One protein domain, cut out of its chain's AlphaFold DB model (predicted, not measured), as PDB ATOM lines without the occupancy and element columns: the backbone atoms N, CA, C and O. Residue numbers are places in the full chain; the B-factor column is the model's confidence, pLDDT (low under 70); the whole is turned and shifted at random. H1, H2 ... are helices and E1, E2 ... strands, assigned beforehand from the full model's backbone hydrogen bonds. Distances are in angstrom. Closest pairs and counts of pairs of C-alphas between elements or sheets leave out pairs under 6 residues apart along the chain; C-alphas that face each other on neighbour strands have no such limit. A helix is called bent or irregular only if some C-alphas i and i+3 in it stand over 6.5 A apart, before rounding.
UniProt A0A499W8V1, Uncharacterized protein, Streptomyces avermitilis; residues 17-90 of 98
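Overview. This is residues 17 to 90 of the 98 residues of an uncharacterized protein of Streptomyces avermitilis (UniProt A0A499W8V1). A strongly twisted sheet of five strands has a small hairpin, E1 and E2, crossing over part of one face, a loose and lopsided sandwich in which E2 packs on E6 and E7. The hairpin's loop, residues 21 to 26, sticks out, and the short helix H1 sits off the sheet in the link from E2 to E3. The printed part has 74 residues, with named elements in the order E1 E2 H1 E3 E4 E5 E6 E7; it is mostly strand. The large sheet runs E3 E7 E6 E5 E4, all antiparallel. The whole is compact, with a radius of gyration of the C-alphas of 11.7 A and spans of 30 by 28 by 23 A.

Along the chain. E1, residues 17 to 20, begins at C-alpha 17 (-23.338, 15.773, -18.922). E2 is residues 27 to 31, H1 38 to 41 and E3 47 to 50. H1 is neither bent nor irregular, but only just: C-alphas 38 and 41 are 6.2 A apart. E4, residues 57 to 63, is 16.3 A long. E5 is residues 66 to 70; E6, 76 to 81, is 15.8 A. E7, residues 84 to 89, is 16.4 A and ends at C-alpha 89 (-14.354, 11.372, -16.684).

Arrangement. E4 E5 E6 E7 form a meander, each strand the antiparallel neighbour of the one before. N 57 and O 70 are within hydrogen-bond range at 2.8 A, N 69 and O 78 at 2.8 A, N 79 and O 86 at 2.8 A. Edge strand E3 pairs with E7, N 87 to O 47 at 2.7 A. In the hairpin E1 and E2, N 18 and O 29 are 2.8 A apart. The closest C-alphas of E2 and E7 are those of Arg 31 and Trp 88, 5.2 A. E1 is apart from E7. H1 is too short for an O i to N i+4 pair; its one O i to N i+3 pair is within range.

Size, cuts and confidence. The C-alphas farthest apart, of Glu 24 and Asp 83, are 33.5 A apart. The printed part has no cut and no long link. Residues 20 to 26 and 37 to 39 have pLDDT under 70.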
ATOM      1  N   PHE A  17     -23.339  16.134 -20.337       70.12
ATOM      2  CA  PHE A  17     -23.338  15.773 -18.922       70.12
ATOM      3  C   PHE A  17     -24.252  14.577 -18.667       70.12
ATOM      4  O   PHE A  17     -25.443  14.602 -18.980       70.12
ATOM      5  N   LEU A  18     -23.697  13.530 -18.066       73.75
ATOM      6  CA  LEU A  18     -24.434  12.355 -17.626       73.75
ATOM      7  C   LEU A  18     -24.504  12.332 -16.102       73.75
ATOM      8  O   LEU A  18     -23.483  12.292 -15.418       73.75
ATOM      9  N   TYR A  19     -25.727  12.293 -15.586       72.12
ATOM     10  CA  TYR A  19     -26.021  12.241 -14.160       72.12
ATOM     11  C   TYR A  19     -26.408  10.809 -13.793       72.12
ATOM     12  O   TYR A  19     -27.378  10.271 -14.327       72.12
ATOM     13  N   THR A  20     -25.665  10.179 -12.882       69.94
ATOM     14  CA  THR A  20     -26.002   8.835 -12.379       69.94
ATOM     15  C   THR A  20     -26.192   8.854 -10.870       69.94
ATOM     16  O   THR A  20     -25.399   9.478 -10.170       69.94
ATOM     17  N   GLY A  21     -27.210   8.150 -10.369       64.75
ATOM     18  CA  GLY A  21     -27.537   8.082  -8.939       64.75
ATOM     19  C   GLY A  21     -28.702   8.987  -8.515       64.75
ATOM     20  O   GLY A  21     -29.361   9.612  -9.345       64.75
ATOM     21  N   ARG A  22     -28.988   9.017  -7.208       56.53
ATOM     22  CA  ARG A  22     -29.945   9.926  -6.546       56.53
ATOM     23  C   ARG A  22     -29.360  10.379  -5.202       56.53
ATOM     24  O   ARG A  22     -28.654   9.602  -4.563       56.53
ATOM     25  N   GLY A  23     -29.695  11.592  -4.762       59.78
ATOM     26  CA  GLY A  23     -29.248  12.134  -3.471       59.78
ATOM     27  C   GLY A  23     -27.732  12.347  -3.404       59.78
ATOM     28  O   GLY A  23     -27.122  12.751  -4.390       59.78
ATOM     29  N   GLU A  24     -27.120  12.037  -2.261       53.41
ATOM     30  CA  GLU A  24     -25.679  12.215  -1.998       53.41
ATOM     31  C   GLU A  24     -24.762  11.330  -2.867       53.41
ATOM     32  O   GLU A  24     -23.553  11.534  -2.910       53.41
ATOM     33  N   GLY A  25     -25.326  10.355  -3.589       62.25
ATOM     34  CA  GLY A  25     -24.595   9.486  -4.514       62.25
ATOM     35  C   GLY A  25     -24.605   9.956  -5.970       62.25
ATOM     36  O   GLY A  25     -24.253   9.162  -6.846       62.25
ATOM     37  N   VAL A  26     -25.072  11.180  -6.256       69.94
ATOM     38  CA  VAL A  26     -25.105  11.692  -7.630       69.94
ATOM     39  C   VAL A  26     -23.676  11.902  -8.140       69.94
ATOM     40  O   VAL A  26     -22.861  12.577  -7.517       69.94
ATOM     41  N   ARG A  27     -23.354  11.286  -9.277       75.88
ATOM     42  CA  ARG A  27     -22.089  11.485  -9.993       75.88
ATOM     43  C   ARG A  27     -22.365  12.103 -11.347       75.88
ATOM     44  O   ARG A  27     -23.297  11.680 -12.036       75.88
ATOM     45  N   HIS A  28     -21.525  13.062 -11.717       81.25
ATOM     46  CA  HIS A  28     -21.566  13.726 -13.012       81.25
ATOM     47  C   HIS A  28     -20.396  13.238 -13.853       81.25
ATOM     48  O   HIS A  28     -19.252  13.323 -13.414       81.25
ATOM     49  N   TYR A  29     -20.684  12.744 -15.050       83.88
ATOM     50  CA  TYR A  29     -19.676  12.421 -16.055       83.88
ATOM     51  C   TYR A  29     -19.808  13.374 -17.221       83.88
ATOM     52  O   TYR A  29     -20.922  13.760 -17.578       83.88
ATOM     53  N   VAL A  30     -18.679  13.737 -17.819       84.06
ATOM     54  CA  VAL A  30     -18.655  14.745 -18.876       84.06
ATOM     55  C   VAL A  30     -17.979  14.191 -20.117       84.06
ATOM     56  O   VAL A  30     -16.858  13.688 -20.057       84.06
ATOM     57  N   ARG A  31     -18.654  14.319 -21.256       85.62
ATOM     58  CA  ARG A  31     -18.049  14.167 -22.578       85.62
ATOM     59  C   ARG A  31     -17.499  15.517 -22.999       85.62
ATOM     60  O   ARG A  31     -18.290  16.373 -23.362       85.62
ATOM     61  N   ASP A  32     -16.188  15.712 -22.968       81.75
ATOM     62  CA  ASP A  32     -15.567  16.997 -23.313       81.75
ATOM     63  C   ASP A  32     -14.499  16.826 -24.409       81.75
ATOM     64  O   ASP A  32     -13.301  16.825 -24.119       81.75
ATOM     65  N   PRO A  33     -14.909  16.654 -25.681       78.75
ATOM     66  CA  PRO A  33     -13.978  16.411 -26.784       78.75
ATOM     67  C   PRO A  33     -13.061  17.602 -27.083       78.75
ATOM     68  O   PRO A  33     -11.996  17.416 -27.664       78.75
ATOM     69  N   HIS A  34     -13.455  18.811 -26.676       75.75
ATOM     70  CA  HIS A  34     -12.683  20.037 -26.886       75.75
ATOM     71  C   HIS A  34     -11.894  20.476 -25.641       75.75
ATOM     72  O   HIS A  34     -11.169  21.466 -25.705       75.75
ATOM     73  N   GLY A  35     -11.995  19.748 -24.523       74.00
ATOM     74  CA  GLY A  35     -11.262  20.051 -23.293       74.00
ATOM     75  C   GLY A  35     -11.667  21.371 -22.624       74.00
ATOM     76  O   GLY A  35     -10.851  21.957 -21.908       74.00
ATOM     77  N   VAL A  36     -12.891  21.858 -22.856       72.19
ATOM     78  CA  VAL A  36     -13.359  23.174 -22.395       72.19
ATOM     79  C   VAL A  36     -13.520  23.271 -20.874       72.19
ATOM     80  O   VAL A  36     -13.442  24.372 -20.336       72.19
ATOM     81  N   LEU A  37     -13.702  22.151 -20.157       68.38
ATOM     82  CA  LEU A  37     -13.756  22.153 -18.686       68.38
ATOM     83  C   LEU A  37     -12.359  22.176 -18.041       68.38
ATOM     84  O   LEU A  37     -12.214  22.542 -16.874       68.38
ATOM     85  N   GLY A  38     -11.319  21.787 -18.783       65.25
ATOM     86  CA  GLY A  38      -9.957  21.662 -18.270       65.25
ATOM     87  C   GLY A  38      -9.768  20.546 -17.222       65.25
ATOM     88  O   GLY A  38     -10.688  20.066 -16.560       65.25
ATOM     89  N   ARG A  39      -8.513  20.117 -17.019       68.44
ATOM     90  CA  ARG A  39      -8.153  18.988 -16.120       68.44
ATOM     91  C   ARG A  39      -8.348  19.290 -14.624       68.44
ATOM     92  O   ARG A  39      -8.230  18.392 -13.788       68.44
ATOM     93  N   GLN A  40      -8.615  20.548 -14.270       70.44
ATOM     94  CA  GLN A  40      -8.869  20.953 -12.887       70.44
ATOM     95  C   GLN A  40     -10.255  20.522 -12.404       70.44
ATOM     96  O   GLN A  40     -10.357  20.094 -11.260       70.44
ATOM     97  N   LEU A  41     -11.274  20.547 -13.271       75.19
ATOM     98  CA  LEU A  41     -12.657  20.207 -12.909       75.19
ATOM     99  C   LEU A  41     -12.975  18.708 -13.052       75.19
ATOM    100  O   LEU A  41     -13.921  18.203 -12.445       75.19
ATOM    101  N   LEU A  42     -12.164  17.983 -13.824       81.50
ATOM    102  CA  LEU A  42     -12.361  16.566 -14.128       81.50
ATOM    103  C   LEU A  42     -11.389  15.673 -13.343       81.50
ATOM    104  O   LEU A  42     -10.239  16.043 -13.085       81.50
ATOM    105  N   THR A  43     -11.832  14.469 -12.978       82.56
ATOM    106  CA  THR A  43     -10.979  13.439 -12.353       82.56
ATOM    107  C   THR A  43      -9.928  12.901 -13.322       82.56
ATOM    108  O   THR A  43      -8.889  12.392 -12.905       82.56
ATOM    109  N   SER A  44     -10.175  13.008 -14.627       83.31
ATOM    110  CA  SER A  44      -9.294  12.580 -15.717       83.31
ATOM    111  C   SER A  44      -9.610  13.367 -16.993       83.31
ATOM    112  O   SER A  44     -10.562  14.139 -17.023       83.31
ATOM    113  N   ALA A  45      -8.803  13.208 -18.043       82.88
ATOM    114  CA  ALA A  45      -9.138  13.759 -19.354       82.88
ATOM    115  C   ALA A  45     -10.218  12.905 -20.034       82.88
ATOM    116  O   ALA A  45     -10.270  11.693 -19.814       82.88
ATOM    117  N   TYR A  46     -11.053  13.543 -20.852       85.25
ATOM    118  CA  TYR A  46     -11.886  12.839 -21.820       85.25
ATOM    119  C   TYR A  46     -10.999  12.137 -22.854       85.25
ATOM    120  O   TYR A  46      -9.989  12.696 -23.284       85.25
ATOM    121  N   ASP A  47     -11.394  10.932 -23.254       88.50
ATOM    122  CA  ASP A  47     -10.745  10.196 -24.335       88.50
ATOM    123  C   ASP A  47     -11.816   9.554 -25.222       88.50
ATOM    124  O   ASP A  47     -12.603   8.730 -24.765       88.50
ATOM    125  N   GLY A  48     -11.884   9.966 -26.486       88.00
ATOM    126  CA  GLY A  48     -12.892   9.479 -27.429       88.00
ATOM    127  C   GLY A  48     -12.565   8.123 -28.052       88.00
ATOM    128  O   GLY A  48     -13.411   7.572 -28.747       88.00
ATOM    129  N   HIS A  49     -11.356   7.595 -27.840       87.81
ATOM    130  CA  HIS A  49     -10.910   6.362 -28.474       87.81
ATOM    131  C   HIS A  49     -10.160   5.470 -27.485       87.81
ATOM    132  O   HIS A  49      -8.946   5.270 -27.565       87.81
ATOM    133  N   VAL A  50     -10.911   4.884 -26.556       91.69
ATOM    134  CA  VAL A  50     -10.377   3.903 -25.610       91.69
ATOM    135  C   VAL A  50     -10.811   2.491 -25.972       91.69
ATOM    136  O   VAL A  50     -11.760   2.262 -26.720       91.69
ATOM    137  N   ARG A  51     -10.122   1.500 -25.405       91.25
ATOM    138  CA  ARG A  51     -10.632   0.126 -25.377       91.25
ATOM    139  C   ARG A  51     -11.491  -0.062 -24.136       91.25
ATOM    140  O   ARG A  51     -11.151   0.455 -23.074       91.25
ATOM    141  N   MET A  52     -12.564  -0.841 -24.268       89.62
ATOM    142  CA  MET A  52     -13.367  -1.240 -23.115       89.62
ATOM    143  C   MET A  52     -12.496  -2.059 -22.145       89.62
ATOM    144  O   MET A  52     -11.891  -3.046 -22.577       89.62
ATOM    145  N   PRO A  53     -12.413  -1.678 -20.860       90.12
ATOM    146  CA  PRO A  53     -11.760  -2.498 -19.848       90.12
ATOM    147  C   PRO A  53     -12.465  -3.848 -19.680       90.12
ATOM    148  O   PRO A  53     -13.684  -3.939 -19.808       90.12
ATOM    149  N   ALA A  54     -11.711  -4.900 -19.357       90.25
ATOM    150  CA  ALA A  54     -12.272  -6.239 -19.152       90.25
ATOM    151  C   ALA A  54     -13.129  -6.348 -17.875       90.25
ATOM    152  O   ALA A  54     -14.000  -7.208 -17.784       90.25
ATOM    153  N   ASP A  55     -12.880  -5.476 -16.900       89.25
ATOM    154  CA  ASP A  55     -13.617  -5.338 -15.642       89.25
ATOM    155  C   ASP A  55     -14.762  -4.313 -15.734       89.25
ATOM    156  O   ASP A  55     -15.378  -3.968 -14.725       89.25
ATOM    157  N   ALA A  56     -15.042  -3.787 -16.930       90.50
ATOM    158  CA  ALA A  56     -16.180  -2.912 -17.135       90.50
ATOM    159  C   ALA A  56     -17.475  -3.733 -17.173       90.50
ATOM    160  O   ALA A  56     -17.614  -4.698 -17.925       90.50
ATOM    161  N   HIS A  57     -18.450  -3.312 -16.380       89.88
ATOM    162  CA  HIS A  57     -19.755  -3.942 -16.277       89.88
ATOM    163  C   HIS A  57     -20.818  -3.089 -16.965       89.88
ATOM    164  O   HIS A  57     -20.866  -1.873 -16.749       89.88
ATOM    165  N   ASP A  58     -21.685  -3.739 -17.752       88.19
ATOM    166  CA  ASP A  58     -22.865  -3.089 -18.318       88.19
ATOM    167  C   ASP A  58     -23.766  -2.643 -17.176       88.19
ATOM    168  O   ASP A  58     -24.089  -3.399 -16.257       88.19
ATOM    169  N   THR A  59     -24.168  -1.388 -17.239       83.56
ATOM    170  CA  THR A  59     -25.053  -0.804 -16.234       83.56
ATOM    171  C   THR A  59     -26.519  -0.965 -16.615       83.56
ATOM    172  O   THR A  59     -27.399  -0.669 -15.807       83.56
ATOM    173  N   GLY A  60     -26.788  -1.384 -17.856       82.69
ATOM    174  CA  GLY A  60     -28.115  -1.416 -18.453       82.69
ATOM    175  C   GLY A  60     -28.619  -0.039 -18.896       82.69
ATOM    176  O   GLY A  60     -29.658   0.040 -19.554       82.69
ATOM    177  N   TYR A  61     -27.904   1.050 -18.587       76.06
ATOM    178  CA  TYR A  61     -28.264   2.381 -19.062       76.06
ATOM    179  C   TYR A  61     -27.925   2.525 -20.543       76.06
ATOM    180  O   TYR A  61     -26.769   2.415 -20.958       76.06
ATOM    181  N   ARG A  62     -28.957   2.827 -21.331       78.38
ATOM    182  CA  ARG A  62     -28.847   3.122 -22.756       78.38
ATOM    183  C   ARG A  62     -29.449   4.488 -23.051       78.38
ATOM    184  O   ARG A  62     -30.531   4.811 -22.559       78.38
ATOM    185  N   LEU A  63     -28.743   5.291 -23.840       70.06
ATOM    186  CA  LEU A  63     -29.211   6.585 -24.329       70.06
ATOM    187  C   LEU A  63     -28.955   6.662 -25.835       70.06
ATOM    188  O   LEU A  63     -27.821   6.868 -26.263       70.06
ATOM    189  N   ASN A  64     -30.012   6.522 -26.637       76.94
ATOM    190  CA  ASN A  64     -29.902   6.335 -28.088       76.94
ATOM    191  C   ASN A  64     -28.991   5.132 -28.409       76.94
ATOM    192  O   ASN A  64     -29.239   4.037 -27.915       76.94
ATOM    193  N   ASP A  65     -27.931   5.348 -29.185       80.94
ATOM    194  CA  ASP A  65     -26.924   4.344 -29.555       80.94
ATOM    195  C   ASP A  65     -25.820   4.151 -28.494       80.94
ATOM    196  O   ASP A  65     -24.835   3.452 -28.707       80.94
ATOM    197  N   ARG A  66     -25.938   4.813 -27.339       84.50
ATOM    198  CA  ARG A  66     -24.885   4.829 -26.321       84.50
ATOM    199  C   ARG A  66     -25.200   3.857 -25.199       84.50
ATOM    200  O   ARG A  66     -26.250   3.972 -24.566       84.50
ATOM    201  N   GLU A  67     -24.270   2.958 -24.910       89.62
ATOM    202  CA  GLU A  67     -24.339   2.011 -23.795       89.62
ATOM    203  C   GLU A  67     -23.353   2.435 -22.708       89.62
ATOM    204  O   GLU A  67     -22.188   2.713 -23.002       89.62
ATOM    205  N   LEU A  68     -23.800   2.483 -21.455       87.31
ATOM    206  CA  LEU A  68     -22.975   2.927 -20.336       87.31
ATOM    207  C   LEU A  68     -22.404   1.749 -19.547       87.31
ATOM    208  O   LEU A  68     -23.138   0.883 -19.064       87.31
ATOM    209  N   TRP A  69     -21.097   1.799 -19.325       92.44
ATOM    210  CA  TRP A  69     -20.326   0.780 -18.634       92.44
ATOM    211  C   TRP A  69     -19.492   1.401 -17.508       92.44
ATOM    212  O   TRP A  69     -18.960   2.507 -17.644       92.44
ATOM    213  N   PHE A  70     -19.351   0.680 -16.393       90.31
ATOM    214  CA  PHE A  70     -18.554   1.115 -15.241       90.31
ATOM    215  C   PHE A  70     -17.548   0.064 -14.793       90.31
ATOM    216  O   PHE A  70     -17.852  -1.121 -14.748       90.31
ATOM    217  N   THR A  71     -16.380   0.534 -14.369       88.12
ATOM    218  CA  THR A  71     -15.416  -0.254 -13.586       88.12
ATOM    219  C   THR A  71     -15.710  -0.103 -12.090       88.12
ATOM    220  O   THR A  71     -16.495   0.766 -11.688       88.12
ATOM    221  N   GLY A  72     -15.080  -0.923 -11.247       82.94
ATOM    222  CA  GLY A  72     -15.352  -0.956  -9.802       82.94
ATOM    223  C   GLY A  72     -15.198   0.391  -9.077       82.94
ATOM    224  O   GLY A  72     -15.972   0.692  -8.172       82.94
ATOM    225  N   ASP A  73     -14.259   1.232  -9.513       81.25
ATOM    226  CA  ASP A  73     -13.954   2.532  -8.893       81.25
ATOM    227  C   ASP A  73     -14.972   3.640  -9.248       81.25
ATOM    228  O   ASP A  73     -15.130   4.616  -8.515       81.25
ATOM    229  N   ARG A  74     -15.732   3.482 -10.345       78.38
ATOM    230  CA  ARG A  74     -16.761   4.437 -10.815       78.38
ATOM    231  C   ARG A  74     -16.285   5.898 -10.971       78.38
ATOM    232  O   ARG A  74     -17.116   6.795 -11.065       78.38
ATOM    233  N   SER A  75     -14.980   6.171 -11.040       82.44
ATOM    234  CA  SER A  75     -14.458   7.509 -11.384       82.44
ATOM    235  C   SER A  75     -14.553   7.839 -12.875       82.44
ATOM    236  O   SER A  75     -14.352   8.991 -13.271       82.44
ATOM    237  N   LYS A  76     -14.832   6.831 -13.707       88.25
ATOM    238  CA  LYS A  76     -14.883   6.915 -15.168       88.25
ATOM    239  C   LYS A  76     -16.088   6.144 -15.685       88.25
ATOM    240  O   LYS A  76     -16.294   4.993 -15.296       88.25
ATOM    241  N   ALA A  77     -16.838   6.777 -16.575       89.81
ATOM    242  CA  ALA A  77     -17.861   6.146 -17.392       89.81
ATOM    243  C   ALA A  77     -17.237   5.717 -18.722       89.81
ATOM    244  O   ALA A  77     -16.589   6.524 -19.385       89.81
ATOM    245  N   TYR A  78     -17.451   4.467 -19.119       91.50
ATOM    246  CA  TYR A  78     -17.094   3.984 -20.448       91.50
ATOM    247  C   TYR A  78     -18.367   3.918 -21.278       91.50
ATOM    248  O   TYR A  78     -19.313   3.218 -20.927       91.50
ATOM    249  N   VAL A  79     -18.417   4.689 -22.355       90.12
ATOM    250  CA  VAL A  79     -19.591   4.805 -23.211       90.12
ATOM    251  C   VAL A  79     -19.288   4.123 -24.527       90.12
ATOM    252  O   VAL A  79     -18.457   4.586 -25.301       90.12
ATOM    253  N   ARG A  80     -19.959   3.005 -24.780       90.69
ATOM    254  CA  ARG A  80     -19.867   2.311 -26.060       90.69
ATOM    255  C   ARG A  80     -20.855   2.935 -27.036       90.69
ATOM    256  O   ARG A  80     -22.011   3.147 -26.687       90.69
ATOM    257  N   THR A  81     -20.378   3.228 -28.235       87.31
ATOM    258  CA  THR A  81     -21.146   3.754 -29.365       87.31
ATOM    259  C   THR A  81     -20.843   2.912 -30.605       87.31
ATOM    260  O   THR A  81     -19.929   2.081 -30.586       87.31
ATOM    261  N   SER A  82     -21.559   3.147 -31.701       85.69
ATOM    262  CA  SER A  82     -21.273   2.523 -32.998       85.69
ATOM    263  C   SER A  82     -19.859   2.794 -33.528       85.69
ATOM    264  O   SER A  82     -19.339   1.982 -34.290       85.69
ATOM    265  N   ASP A  83     -19.225   3.902 -33.129       85.12
ATOM    266  CA  ASP A  83     -17.889   4.303 -33.602       85.12
ATOM    267  C   ASP A  83     -16.750   3.737 -32.731       85.12
ATOM    268  O   ASP A  83     -15.602   3.632 -33.159       85.12
ATOM    269  N   GLY A  84     -17.057   3.321 -31.499       89.88
ATOM    270  CA  GLY A  84     -16.055   2.826 -30.562       89.88
ATOM    271  C   GLY A  84     -16.447   3.028 -29.105       89.88
ATOM    272  O   GLY A  84     -17.627   3.053 -28.757       89.88
ATOM    273  N   VAL A  85     -15.449   3.151 -28.231       92.75
ATOM    274  CA  VAL A  85     -15.661   3.372 -26.796       92.75
ATOM    275  C   VAL A  85     -15.034   4.696 -26.392       92.75
ATOM    276  O   VAL A  85     -13.851   4.936 -26.629       92.75
ATOM    277  N   GLU A  86     -15.836   5.531 -25.747       91.75
ATOM    278  CA  GLU A  86     -15.435   6.812 -25.184       91.75
ATOM    279  C   GLU A  86     -15.269   6.682 -23.662       91.75
ATOM    280  O   GLU A  86     -16.062   6.028 -22.985       91.75
ATOM    281  N   LEU A  87     -14.266   7.344 -23.098       92.12
ATOM    282  CA  LEU A  87     -14.054   7.505 -21.666       92.12
ATOM    283  C   LEU A  87     -14.519   8.893 -21.253       92.12
ATOM    284  O   LEU A  87     -13.947   9.916 -21.635       92.12
ATOM    285  N   TRP A  88     -15.554   8.913 -20.428       90.75
ATOM    286  CA  TRP A  88     -16.128  10.121 -19.866       90.75
ATOM    287  C   TRP A  88     -15.683  10.230 -18.400       90.75
ATOM    288  O   TRP A  88     -16.095   9.415 -17.563       90.75
ATOM    289  N   PRO A  89     -14.805  11.184 -18.056       88.44
ATOM    290  CA  PRO A  89     -14.354  11.372 -16.684       88.44
ATOM    291  C   PRO A  89     -15.483  11.881 -15.788       88.44
ATOM    292  O   PRO A  89     -16.336  12.662 -16.219       88.44
ATOM    293  N   ALA A  90     -15.457  11.464 -14.523       85.81
ATOM    294  CA  ALA A  90     -16.280  12.087 -13.499       85.81
ATOM    295  C   ALA A  90     -15.786  13.508 -13.192       85.81
ATOM    296  O   ALA A  90     -14.602  13.831 -13.338       85.81
TER     297      ALA A  90